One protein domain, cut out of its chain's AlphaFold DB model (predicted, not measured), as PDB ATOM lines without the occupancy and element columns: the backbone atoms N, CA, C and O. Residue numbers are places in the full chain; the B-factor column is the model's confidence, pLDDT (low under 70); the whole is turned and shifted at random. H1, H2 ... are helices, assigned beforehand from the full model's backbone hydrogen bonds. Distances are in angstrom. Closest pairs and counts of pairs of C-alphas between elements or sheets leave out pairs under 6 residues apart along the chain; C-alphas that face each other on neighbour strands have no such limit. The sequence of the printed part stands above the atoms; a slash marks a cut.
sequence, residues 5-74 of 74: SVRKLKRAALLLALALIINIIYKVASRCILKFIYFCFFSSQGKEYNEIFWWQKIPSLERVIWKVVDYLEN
ATOM      1  N   SER A   5     319.558 187.179 265.474       78.25
ATOM      2  CA  SER A   5     319.346 188.156 264.396       78.25
ATOM      3  C   SER A   5     319.458 187.555 262.998       78.25
ATOM      4  O   SER A   5     318.610 187.840 262.155       78.25
ATOM      5  N   VAL A   6     320.432 186.674 262.747       81.44
ATOM      6  CA  VAL A   6     320.592 186.018 261.436       81.44
ATOM      7  C   VAL A   6     319.376 185.142 261.128       81.44
ATOM      8  O   VAL A   6     318.865 185.140 260.008       81.44
ATOM      9  N   ARG A   7     318.833 184.461 262.142       81.75
ATOM     10  CA  ARG A   7     317.641 183.614 261.993       81.75
ATOM     11  C   ARG A   7     316.371 184.429 261.696       81.75
ATOM     12  O   ARG A   7     315.545 183.994 260.893       81.75
ATOM     13  N   LYS A   8     316.224 185.618 262.295       84.94
ATOM     14  CA  LYS A   8     315.131 186.563 261.990       84.94
ATOM     15  C   LYS A   8     315.258 187.139 260.578       84.94
ATOM     16  O   LYS A   8     314.269 187.160 259.850       84.94
ATOM     17  N   LEU A   9     316.470 187.526 260.174       86.88
ATOM     18  CA  LEU A   9     316.740 188.070 258.844       86.88
ATOM     19  C   LEU A   9     316.418 187.053 257.742       86.88
ATOM     20  O   LEU A   9     315.738 187.394 256.780       86.88
ATOM     21  N   LYS A  10     316.811 185.784 257.917       88.44
ATOM     22  CA  LYS A  10     316.463 184.705 256.975       88.44
ATOM     23  C   LYS A  10     314.952 184.523 256.821       88.44
ATOM     24  O   LYS A  10     314.473 184.356 255.706       88.44
ATOM     25  N   ARG A  11     314.188 184.583 257.920       90.38
ATOM     26  CA  ARG A  11     312.718 184.493 257.866       90.38
ATOM     27  C   ARG A  11     312.095 185.689 257.154       90.38
ATOM     28  O   ARG A  11     311.216 185.495 256.324       90.38
ATOM     29  N   ALA A  12     312.564 186.900 257.446       91.06
ATOM     30  CA  ALA A  12     312.094 188.107 256.770       91.06
ATOM     31  C   ALA A  12     312.394 188.063 255.263       91.06
ATOM     32  O   ALA A  12     311.510 188.330 254.455       91.06
ATOM     33  N   ALA A  13     313.602 187.638 254.880       91.69
ATOM     34  CA  ALA A  13     313.983 187.456 253.483       91.69
ATOM     35  C   ALA A  13     313.104 186.413 252.774       91.69
ATOM     36  O   ALA A  13     312.685 186.633 251.642       91.69
ATOM     37  N   LEU A  14     312.766 185.310 253.449       93.94
ATOM     38  CA  LEU A  14     311.900 184.267 252.898       93.94
ATOM     39  C   LEU A  14     310.458 184.762 252.697       93.94
ATOM     40  O   LEU A  14     309.852 184.478 251.667       93.94
ATOM     41  N   LEU A  15     309.928 185.553 253.636       94.25
ATOM     42  CA  LEU A  15     308.613 186.189 253.497       94.25
ATOM     43  C   LEU A  15     308.582 187.198 252.343       94.25
ATOM     44  O   LEU A  15     307.637 187.198 251.559       94.25
ATOM     45  N   LEU A  16     309.625 188.021 252.205       93.06
ATOM     46  CA  LEU A  16     309.749 188.964 251.091       93.06
ATOM     47  C   LEU A  16     309.861 188.240 249.743       93.06
ATOM     48  O   LEU A  16     309.224 188.648 248.774       93.06
ATOM     49  N   ALA A  17     310.612 187.138 249.686       93.00
ATOM     50  CA  ALA A  17     310.713 186.307 248.489       93.00
ATOM     51  C   ALA A  17     309.359 185.683 248.109       93.00
ATOM     52  O   ALA A  17     308.966 185.739 246.946       93.00
ATOM     53  N   LEU A  18     308.607 185.157 249.082       94.12
ATOM     54  CA  LEU A  18     307.245 184.657 248.861       94.12
ATOM     55  C   LEU A  18     306.311 185.757 248.350       94.12
ATOM     56  O   LEU A  18     305.598 185.544 247.373       94.12
ATOM     57  N   ALA A  19     306.340 186.942 248.963       93.12
ATOM     58  CA  ALA A  19     305.528 188.074 248.529       93.12
ATOM     59  C   ALA A  19     305.849 188.485 247.082       93.12
ATOM     60  O   ALA A  19     304.937 188.747 246.296       93.12
ATOM     61  N   LEU A  20     307.130 188.480 246.698       93.44
ATOM     62  CA  LEU A  20     307.556 188.725 245.319       93.44
ATOM     63  C   LEU A  20     307.023 187.661 244.357       93.44
ATOM     64  O   LEU A  20     306.491 188.017 243.308       93.44
ATOM     65  N   ILE A  21     307.115 186.379 244.716       93.75
ATOM     66  CA  ILE A  21     306.594 185.278 243.895       93.75
ATOM     67  C   ILE A  21     305.084 185.432 243.692       93.75
ATOM     68  O   ILE A  21     304.619 185.375 242.557       93.75
ATOM     69  N   ILE A  22     304.323 185.700 244.756       92.94
ATOM     70  CA  ILE A  22     302.871 185.907 244.673       92.94
ATOM     71  C   ILE A  22     302.546 187.116 243.791       92.94
ATOM     72  O   ILE A  22     301.661 187.034 242.946       92.94
ATOM     73  N   ASN A  23     303.284 188.221 243.930       92.75
ATOM     74  CA  ASN A  23     303.085 189.413 243.107       92.75
ATOM     75  C   ASN A  23     303.361 189.139 241.618       92.75
ATOM     76  O   ASN A  23     302.619 189.592 240.747       92.75
ATOM     77  N   ILE A  24     304.409 188.368 241.312       89.94
ATOM     78  CA  ILE A  24     304.721 187.951 239.941       89.94
ATOM     79  C   ILE A  24     303.620 187.033 239.406       89.94
ATOM     80  O   ILE A  24     303.119 187.283 238.312       89.94
ATOM     81  N   ILE A  25     303.198 186.025 240.178       90.00
ATOM     82  CA  ILE A  25     302.096 185.128 239.807       90.00
ATOM     83  C   ILE A  25     300.836 185.939 239.542       90.00
ATOM     84  O   ILE A  25     300.214 185.739 238.511       90.00
ATOM     85  N   TYR A  26     300.487 186.893 240.402       85.00
ATOM     86  CA  TYR A  26     299.316 187.739 240.218       85.00
ATOM     87  C   TYR A  26     299.412 188.585 238.944       85.00
ATOM     88  O   TYR A  26     298.452 188.652 238.183       85.00
ATOM     89  N   LYS A  27     300.573 189.187 238.654       81.19
ATOM     90  CA  LYS A  27     300.791 189.964 237.419       81.19
ATOM     91  C   LYS A  27     300.758 189.108 236.155       81.19
ATOM     92  O   LYS A  27     300.301 189.570 235.112       81.19
ATOM     93  N   VAL A  28     301.280 187.886 236.213       82.75
ATOM     94  CA  VAL A  28     301.257 186.958 235.077       82.75
ATOM     95  C   VAL A  28     299.854 186.396 234.896       82.75
ATOM     96  O   VAL A  28     299.332 186.421 233.786       82.75
ATOM     97  N   ALA A  29     299.214 185.965 235.982       80.94
ATOM     98  CA  ALA A  29     297.845 185.480 235.993       80.94
ATOM     99  C   ALA A  29     296.887 186.554 235.494       80.94
ATOM    100  O   ALA A  29     296.102 186.258 234.612       80.94
ATOM    101  N   SER A  30     296.986 187.806 235.944       76.69
ATOM    102  CA  SER A  30     296.121 188.879 235.443       76.69
ATOM    103  C   SER A  30     296.296 189.092 233.941       76.69
ATOM    104  O   SER A  30     295.306 189.164 233.221       76.69
ATOM    105  N   ARG A  31     297.528 189.081 233.419       78.75
ATOM    106  CA  ARG A  31     297.779 189.170 231.971       78.75
ATOM    107  C   ARG A  31     297.243 187.964 231.199       78.75
ATOM    108  O   ARG A  31     296.673 188.143 230.127       78.75
ATOM    109  N   CYS A  32     297.425 186.751 231.713       75.69
ATOM    110  CA  CYS A  32     296.942 185.527 231.075       75.69
ATOM    111  C   CYS A  32     295.418 185.420 231.135       75.69
ATOM    112  O   CYS A  32     294.806 185.076 230.134       75.69
ATOM    113  N   ILE A  33     294.810 185.765 232.268       75.88
ATOM    114  CA  ILE A  33     293.361 185.799 232.472       75.88
ATOM    115  C   ILE A  33     292.747 186.853 231.559       75.88
ATOM    116  O   ILE A  33     291.793 186.542 230.864       75.88
ATOM    117  N   LEU A  34     293.318 188.058 231.469       73.38
ATOM    118  CA  LEU A  34     292.833 189.085 230.545       73.38
ATOM    119  C   LEU A  34     292.950 188.638 229.086       73.38
ATOM    120  O   LEU A  34     292.005 188.814 228.328       73.38
ATOM    121  N   LYS A  35     294.064 188.005 228.695       74.94
ATOM    122  CA  LYS A  35     294.204 187.421 227.351       74.94
ATOM    123  C   LYS A  35     293.207 186.293 227.101       74.94
ATOM    124  O   LYS A  35     292.686 186.194 226.000       74.94
ATOM    125  N   PHE A  36     292.951 185.454 228.099       75.00
ATOM    126  CA  PHE A  36     292.006 184.350 228.006       75.00
ATOM    127  C   PHE A  36     290.568 184.858 227.909       75.00
ATOM    128  O   PHE A  36     289.833 184.403 227.047       75.00
ATOM    129  N   ILE A  37     290.192 185.851 228.716       74.31
ATOM    130  CA  ILE A  37     288.910 186.554 228.622       74.31
ATOM    131  C   ILE A  37     288.794 187.197 227.242       74.31
ATOM    132  O   ILE A  37     287.821 186.948 226.541       74.31
ATOM    133  N   TYR A  38     289.803 187.950 226.802       73.88
ATOM    134  CA  TYR A  38     289.792 188.566 225.480       73.88
ATOM    135  C   TYR A  38     289.622 187.521 224.376       73.88
ATOM    136  O   TYR A  38     288.793 187.687 223.498       73.88
ATOM    137  N   PHE A  39     290.337 186.402 224.446       73.00
ATOM    138  CA  PHE A  39     290.167 185.305 223.502       73.00
ATOM    139  C   PHE A  39     288.763 184.689 223.587       73.00
ATOM    140  O   PHE A  39     288.103 184.509 222.573       73.00
ATOM    141  N   CYS A  40     288.240 184.416 224.778       68.81
ATOM    142  CA  CYS A  40     286.901 183.858 224.939       68.81
ATOM    143  C   CYS A  40     285.800 184.793 224.430       68.81
ATOM    144  O   CYS A  40     284.827 184.306 223.869       68.81
ATOM    145  N   PHE A  41     285.926 186.109 224.605       69.19
ATOM    146  CA  PHE A  41     284.913 187.078 224.176       69.19
ATOM    147  C   PHE A  41     285.104 187.532 222.723       69.19
ATOM    148  O   PHE A  41     284.138 187.595 221.971       69.19
ATOM    149  N   PHE A  42     286.334 187.819 222.311       66.75
ATOM    150  CA  PHE A  42     286.650 188.448 221.026       66.75
ATOM    151  C   PHE A  42     287.254 187.494 219.995       66.75
ATOM    152  O   PHE A  42     287.469 187.901 218.856       66.75
ATOM    153  N   SER A  43     287.514 186.224 220.324       63.94
ATOM    154  CA  SER A  43     287.855 185.261 219.277       63.94
ATOM    155  C   SER A  43     286.583 184.923 218.502       63.94
ATOM    156  O   SER A  43     285.670 184.264 219.007       63.94
ATOM    157  N   SER A  44     286.515 185.391 217.257       57.81
ATOM    158  CA  SER A  44     285.475 185.000 216.315       57.81
ATOM    159  C   SER A  44     285.599 183.497 216.040       57.81
ATOM    160  O   SER A  44     286.538 183.016 215.407       57.81
ATOM    161  N   GLN A  45     284.660 182.706 216.562       56.09
ATOM    162  CA  GLN A  45     284.473 181.338 216.091       56.09
ATOM    163  C   GLN A  45     283.678 181.399 214.792       56.09
ATOM    164  O   GLN A  45     282.449 181.385 214.800       56.09
ATOM    165  N   GLY A  46     284.382 181.501 213.672       48.38
ATOM    166  CA  GLY A  46     283.727 181.438 212.377       48.38
ATOM    167  C   GLY A  46     284.662 181.772 211.238       48.38
ATOM    168  O   GLY A  46     284.787 182.926 210.844       48.38
ATOM    169  N   LYS A  47     285.263 180.737 210.652       51.62
ATOM    170  CA  LYS A  47     285.470 180.748 209.206       51.62
ATOM    171  C   LYS A  47     284.079 180.935 208.598       51.62
ATOM    172  O   LYS A  47     283.285 180.018 208.736       51.62
ATOM    173  N   GLU A  48     283.806 182.120 208.054       54.25
ATOM    174  CA  GLU A  48     282.764 182.473 207.071       54.25
ATOM    175  C   GLU A  48     282.147 183.850 207.368       54.25
ATOM    176  O   GLU A  48     281.277 184.000 208.218       54.25
ATOM    177  N   TYR A  49     282.639 184.838 206.613       52.81
ATOM    178  CA  TYR A  49     281.956 186.004 206.026       52.81
ATOM    179  C   TYR A  49     281.091 186.952 206.869       52.81
ATOM    180  O   TYR A  49     280.678 187.970 206.329       52.81
ATOM    181  N   ASN A  50     280.872 186.714 208.157       55.28
ATOM    182  CA  ASN A  50     280.198 187.661 209.036       55.28
ATOM    183  C   ASN A  50     281.031 187.848 210.302       55.28
ATOM    184  O   ASN A  50     281.175 186.923 211.100       55.28
ATOM    185  N   GLU A  51     281.558 189.055 210.486       62.72
ATOM    186  CA  GLU A  51     282.343 189.542 211.632       62.72
ATOM    187  C   GLU A  51     281.522 189.613 212.940       62.72
ATOM    188  O   GLU A  51     281.668 190.523 213.747       62.72
ATOM    189  N   ILE A  52     280.608 188.667 213.146       64.88
ATOM    190  CA  ILE A  52     279.696 188.625 214.280       64.88
ATOM    191  C   ILE A  52     280.321 187.734 215.353       64.88
ATOM    192  O   ILE A  52     280.551 186.537 215.142       64.88
ATOM    193  N   PHE A  53     280.582 188.301 216.528       70.94
ATOM    194  CA  PHE A  53     281.066 187.548 217.678       70.94
ATOM    195  C   PHE A  53     280.017 186.529 218.136       70.94
ATOM    196  O   PHE A  53     278.810 186.751 218.060       70.94
ATOM    197  N   TRP A  54     280.464 185.388 218.664       75.06
ATOM    198  CA  TRP A  54     279.559 184.307 219.072       75.06
ATOM    199  C   TRP A  54     278.525 184.757 220.119       75.06
ATOM    200  O   TRP A  54     277.385 184.296 220.096       75.06
ATOM    201  N   TRP A  55     278.900 185.689 220.999       73.31
ATOM    202  CA  TRP A  55     278.020 186.240 222.027       73.31
ATOM    203  C   TRP A  55     276.978 187.221 221.476       73.31
ATOM    204  O   TRP A  55     275.929 187.371 222.097       73.31
ATOM    205  N   GLN A  56     277.200 187.826 220.301       74.50
ATOM    206  CA  GLN A  56     276.197 188.665 219.621       74.50
ATOM    207  C   GLN A  56     275.015 187.841 219.099       74.50
ATOM    208  O   GLN A  56     273.943 188.374 218.846       74.50
ATOM    209  N   LYS A  57     275.162 186.513 218.987       77.81
ATOM    210  CA  LYS A  57     274.040 185.620 218.654       77.81
ATOM    211  C   LYS A  57     273.030 185.482 219.802       77.81
ATOM    212  O   LYS A  57     271.947 184.943 219.592       77.81
ATOM    213  N   ILE A  58     273.374 185.930 221.013       82.19
ATOM    214  CA  ILE A  58     272.546 185.803 222.216       82.19
ATOM    215  C   ILE A  58     272.184 187.217 222.723       82.19
ATOM    216  O   ILE A  58     273.014 187.858 223.370       82.19
ATOM    217  N   PRO A  59     270.932 187.693 222.538       80.00
ATOM    218  CA  PRO A  59     270.530 189.082 222.834       80.00
ATOM    219  C   PRO A  59     270.703 189.508 224.301       80.00
ATOM    220  O   PRO A  59     270.830 190.690 224.628       80.00
ATOM    221  N   SER A  60     270.647 188.545 225.222       80.25
ATOM    222  CA  SER A  60     270.874 188.789 226.650       80.25
ATOM    223  C   SER A  60     272.358 188.973 226.968       80.25
ATOM    224  O   SER A  60     272.694 189.815 227.796       80.25
ATOM    225  N   LEU A  61     273.240 188.213 226.310       77.00
ATOM    226  CA  LEU A  61     274.689 188.302 226.511       77.00
ATOM    227  C   LEU A  61     275.247 189.579 225.884       77.00
ATOM    228  O   LEU A  61     276.041 190.263 226.518       77.00
ATOM    229  N   GLU A  62     274.775 189.931 224.689       82.56
ATOM    230  CA  GLU A  62     275.117 191.181 224.010       82.56
ATOM    231  C   GLU A  62     274.878 192.405 224.904       82.56
ATOM    232  O   GLU A  62     275.791 193.198 225.121       82.56
ATOM    233  N   ARG A  63     273.689 192.521 225.511       83.75
ATOM    234  CA  ARG A  63     273.376 193.623 226.437       83.75
ATOM    235  C   ARG A  63     274.291 193.672 227.658       83.75
ATOM    236  O   ARG A  63     274.568 194.756 228.163       83.75
ATOM    237  N   VAL A  64     274.708 192.520 228.177       82.44
ATOM    238  CA  VAL A  64     275.610 192.454 229.337       82.44
ATOM    239  C   VAL A  64     277.018 192.883 228.937       82.44
ATOM    240  O   VAL A  64     277.638 193.654 229.658       82.44
ATOM    241  N   ILE A  65     277.500 192.430 227.782       80.62
ATOM    242  CA  ILE A  65     278.841 192.751 227.288       80.62
ATOM    243  C   ILE A  65     278.944 194.233 226.944       80.62
ATOM    244  O   ILE A  65     279.889 194.872 227.392       80.62
ATOM    245  N   TRP A  66     277.950 194.808 226.262       84.12
ATOM    246  CA  TRP A  66     277.928 196.246 225.984       84.12
ATOM    247  C   TRP A  66     277.918 197.089 227.258       84.12
ATOM    248  O   TRP A  66     278.715 198.008 227.367       84.12
ATOM    249  N   LYS A  67     277.146 196.709 228.285       85.19
ATOM    250  CA  LYS A  67     277.207 197.393 229.589       85.19
ATOM    251  C   LYS A  67     278.590 197.338 230.240       85.19
ATOM    252  O   LYS A  67     278.966 198.264 230.949       85.19
ATOM    253  N   VAL A  68     279.317 196.235 230.062       80.81
ATOM    254  CA  VAL A  68     280.682 196.093 230.584       80.81
ATOM    255  C   VAL A  68     281.660 196.952 229.785       80.81
ATOM    256  O   VAL A  68     282.530 197.570 230.389       80.81
ATOM    257  N   VAL A  69     281.513 197.016 228.459       81.00
ATOM    258  CA  VAL A  69     282.314 197.892 227.589       81.00
ATOM    259  C   VAL A  69     282.079 199.359 227.951       81.00
ATOM    260  O   VAL A  69     283.046 200.052 228.249       81.00
ATOM    261  N   ASP A  70     280.818 199.783 228.062       84.25
ATOM    262  CA  ASP A  70     280.440 201.148 228.447       84.25
ATOM    263  C   ASP A  70     281.007 201.542 229.823       84.25
ATOM    264  O   ASP A  70     281.391 202.687 230.040       84.25
ATOM    265  N   TYR A  71     281.080 200.598 230.770       79.50
ATOM    266  CA  TYR A  71     281.672 200.837 232.092       79.50
ATOM    267  C   TYR A  71     283.204 200.951 232.060       79.50
ATOM    268  O   TYR A  71     283.782 201.573 232.941       79.50
ATOM    269  N   LEU A  72     283.873 200.307 231.101       74.88
ATOM    270  CA  LEU A  72     285.333 200.348 230.971       74.88
ATOM    271  C   LEU A  72     285.826 201.550 230.158       74.88
ATOM    272  O   LEU A  72     286.982 201.940 230.310       74.88
ATOM    273  N   GLU A  73     284.989 202.084 229.268       77.56
ATOM    274  CA  GLU A  73     285.300 203.254 228.440       77.56
ATOM    275  C   GLU A  73     285.094 204.588 229.187       77.56
ATOM    276  O   GLU A  73     285.665 205.604 228.789       77.56
ATOM    277  N   ASN A  74     284.333 204.572 230.287       52.03
ATOM    278  CA  ASN A  74     284.003 205.724 231.136       52.03
ATOM    279  C   ASN A  74     284.839 205.754 232.428       52.03
ATOM    280  O   ASN A  74     285.226 206.863 232.860       52.03
TER     281      ASN A  74
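This is residues 5 to 74 of the 74 residues of an uncharacterized protein of Naumovozyma castellii (strain ATCC 76901 / BCRC 22586 / CBS 4309 / NBRC 1992 / NRRL Y-12630) (UniProt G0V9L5). What shape is this? One long helix, H1, makes most of the length, its residues 5 to 39 standing free as an arm; beyond it a loop leads to short H2 and then H3. What builds it? The printed part has 70 residues, 57 of them in three named helices, H1, H2, H3 in chain order, with no named strand; the class is all helix. It is extended, radius of gyration of the C-alphas 21.1 A, spans 68 by 29 by 17 A.

What nears the first helix? H1, residues 5 to 42, is close to but not clearly touching H2, residues 54 to 57: their closest C-alphas, Phe 41 and Trp 55, are 7.3 A apart. And the last helix? H3, residues 59 to 73, is apart from H1; its residues 61 to 62 alone touch H2, only at the corner and only just, with 3 pairs of C-alphas within 8 A, the closest Gln 56 and Glu 62 at 5.2 A. Are the backbones regularly paired? Every O i to N i+4 pair is within hydrogen-bond range in H1, 10 of 11 in H3; H2 is too short for one.

Where does H1 begin? At C-alpha 5, (319.346, 188.156, 264.396), running 54.3 A. Where does H3 end? At C-alpha 73, (285.300, 203.254, 228.440), after 21.2 A.

How large? The farthest C-alphas, Ser 5 and Tyr 49, are 69.4 A apart. Which link is long? H1 to H2, 11 residues; the printed part has no cut. Where is pLDDT under 70? Residues 40 to 52 and 74.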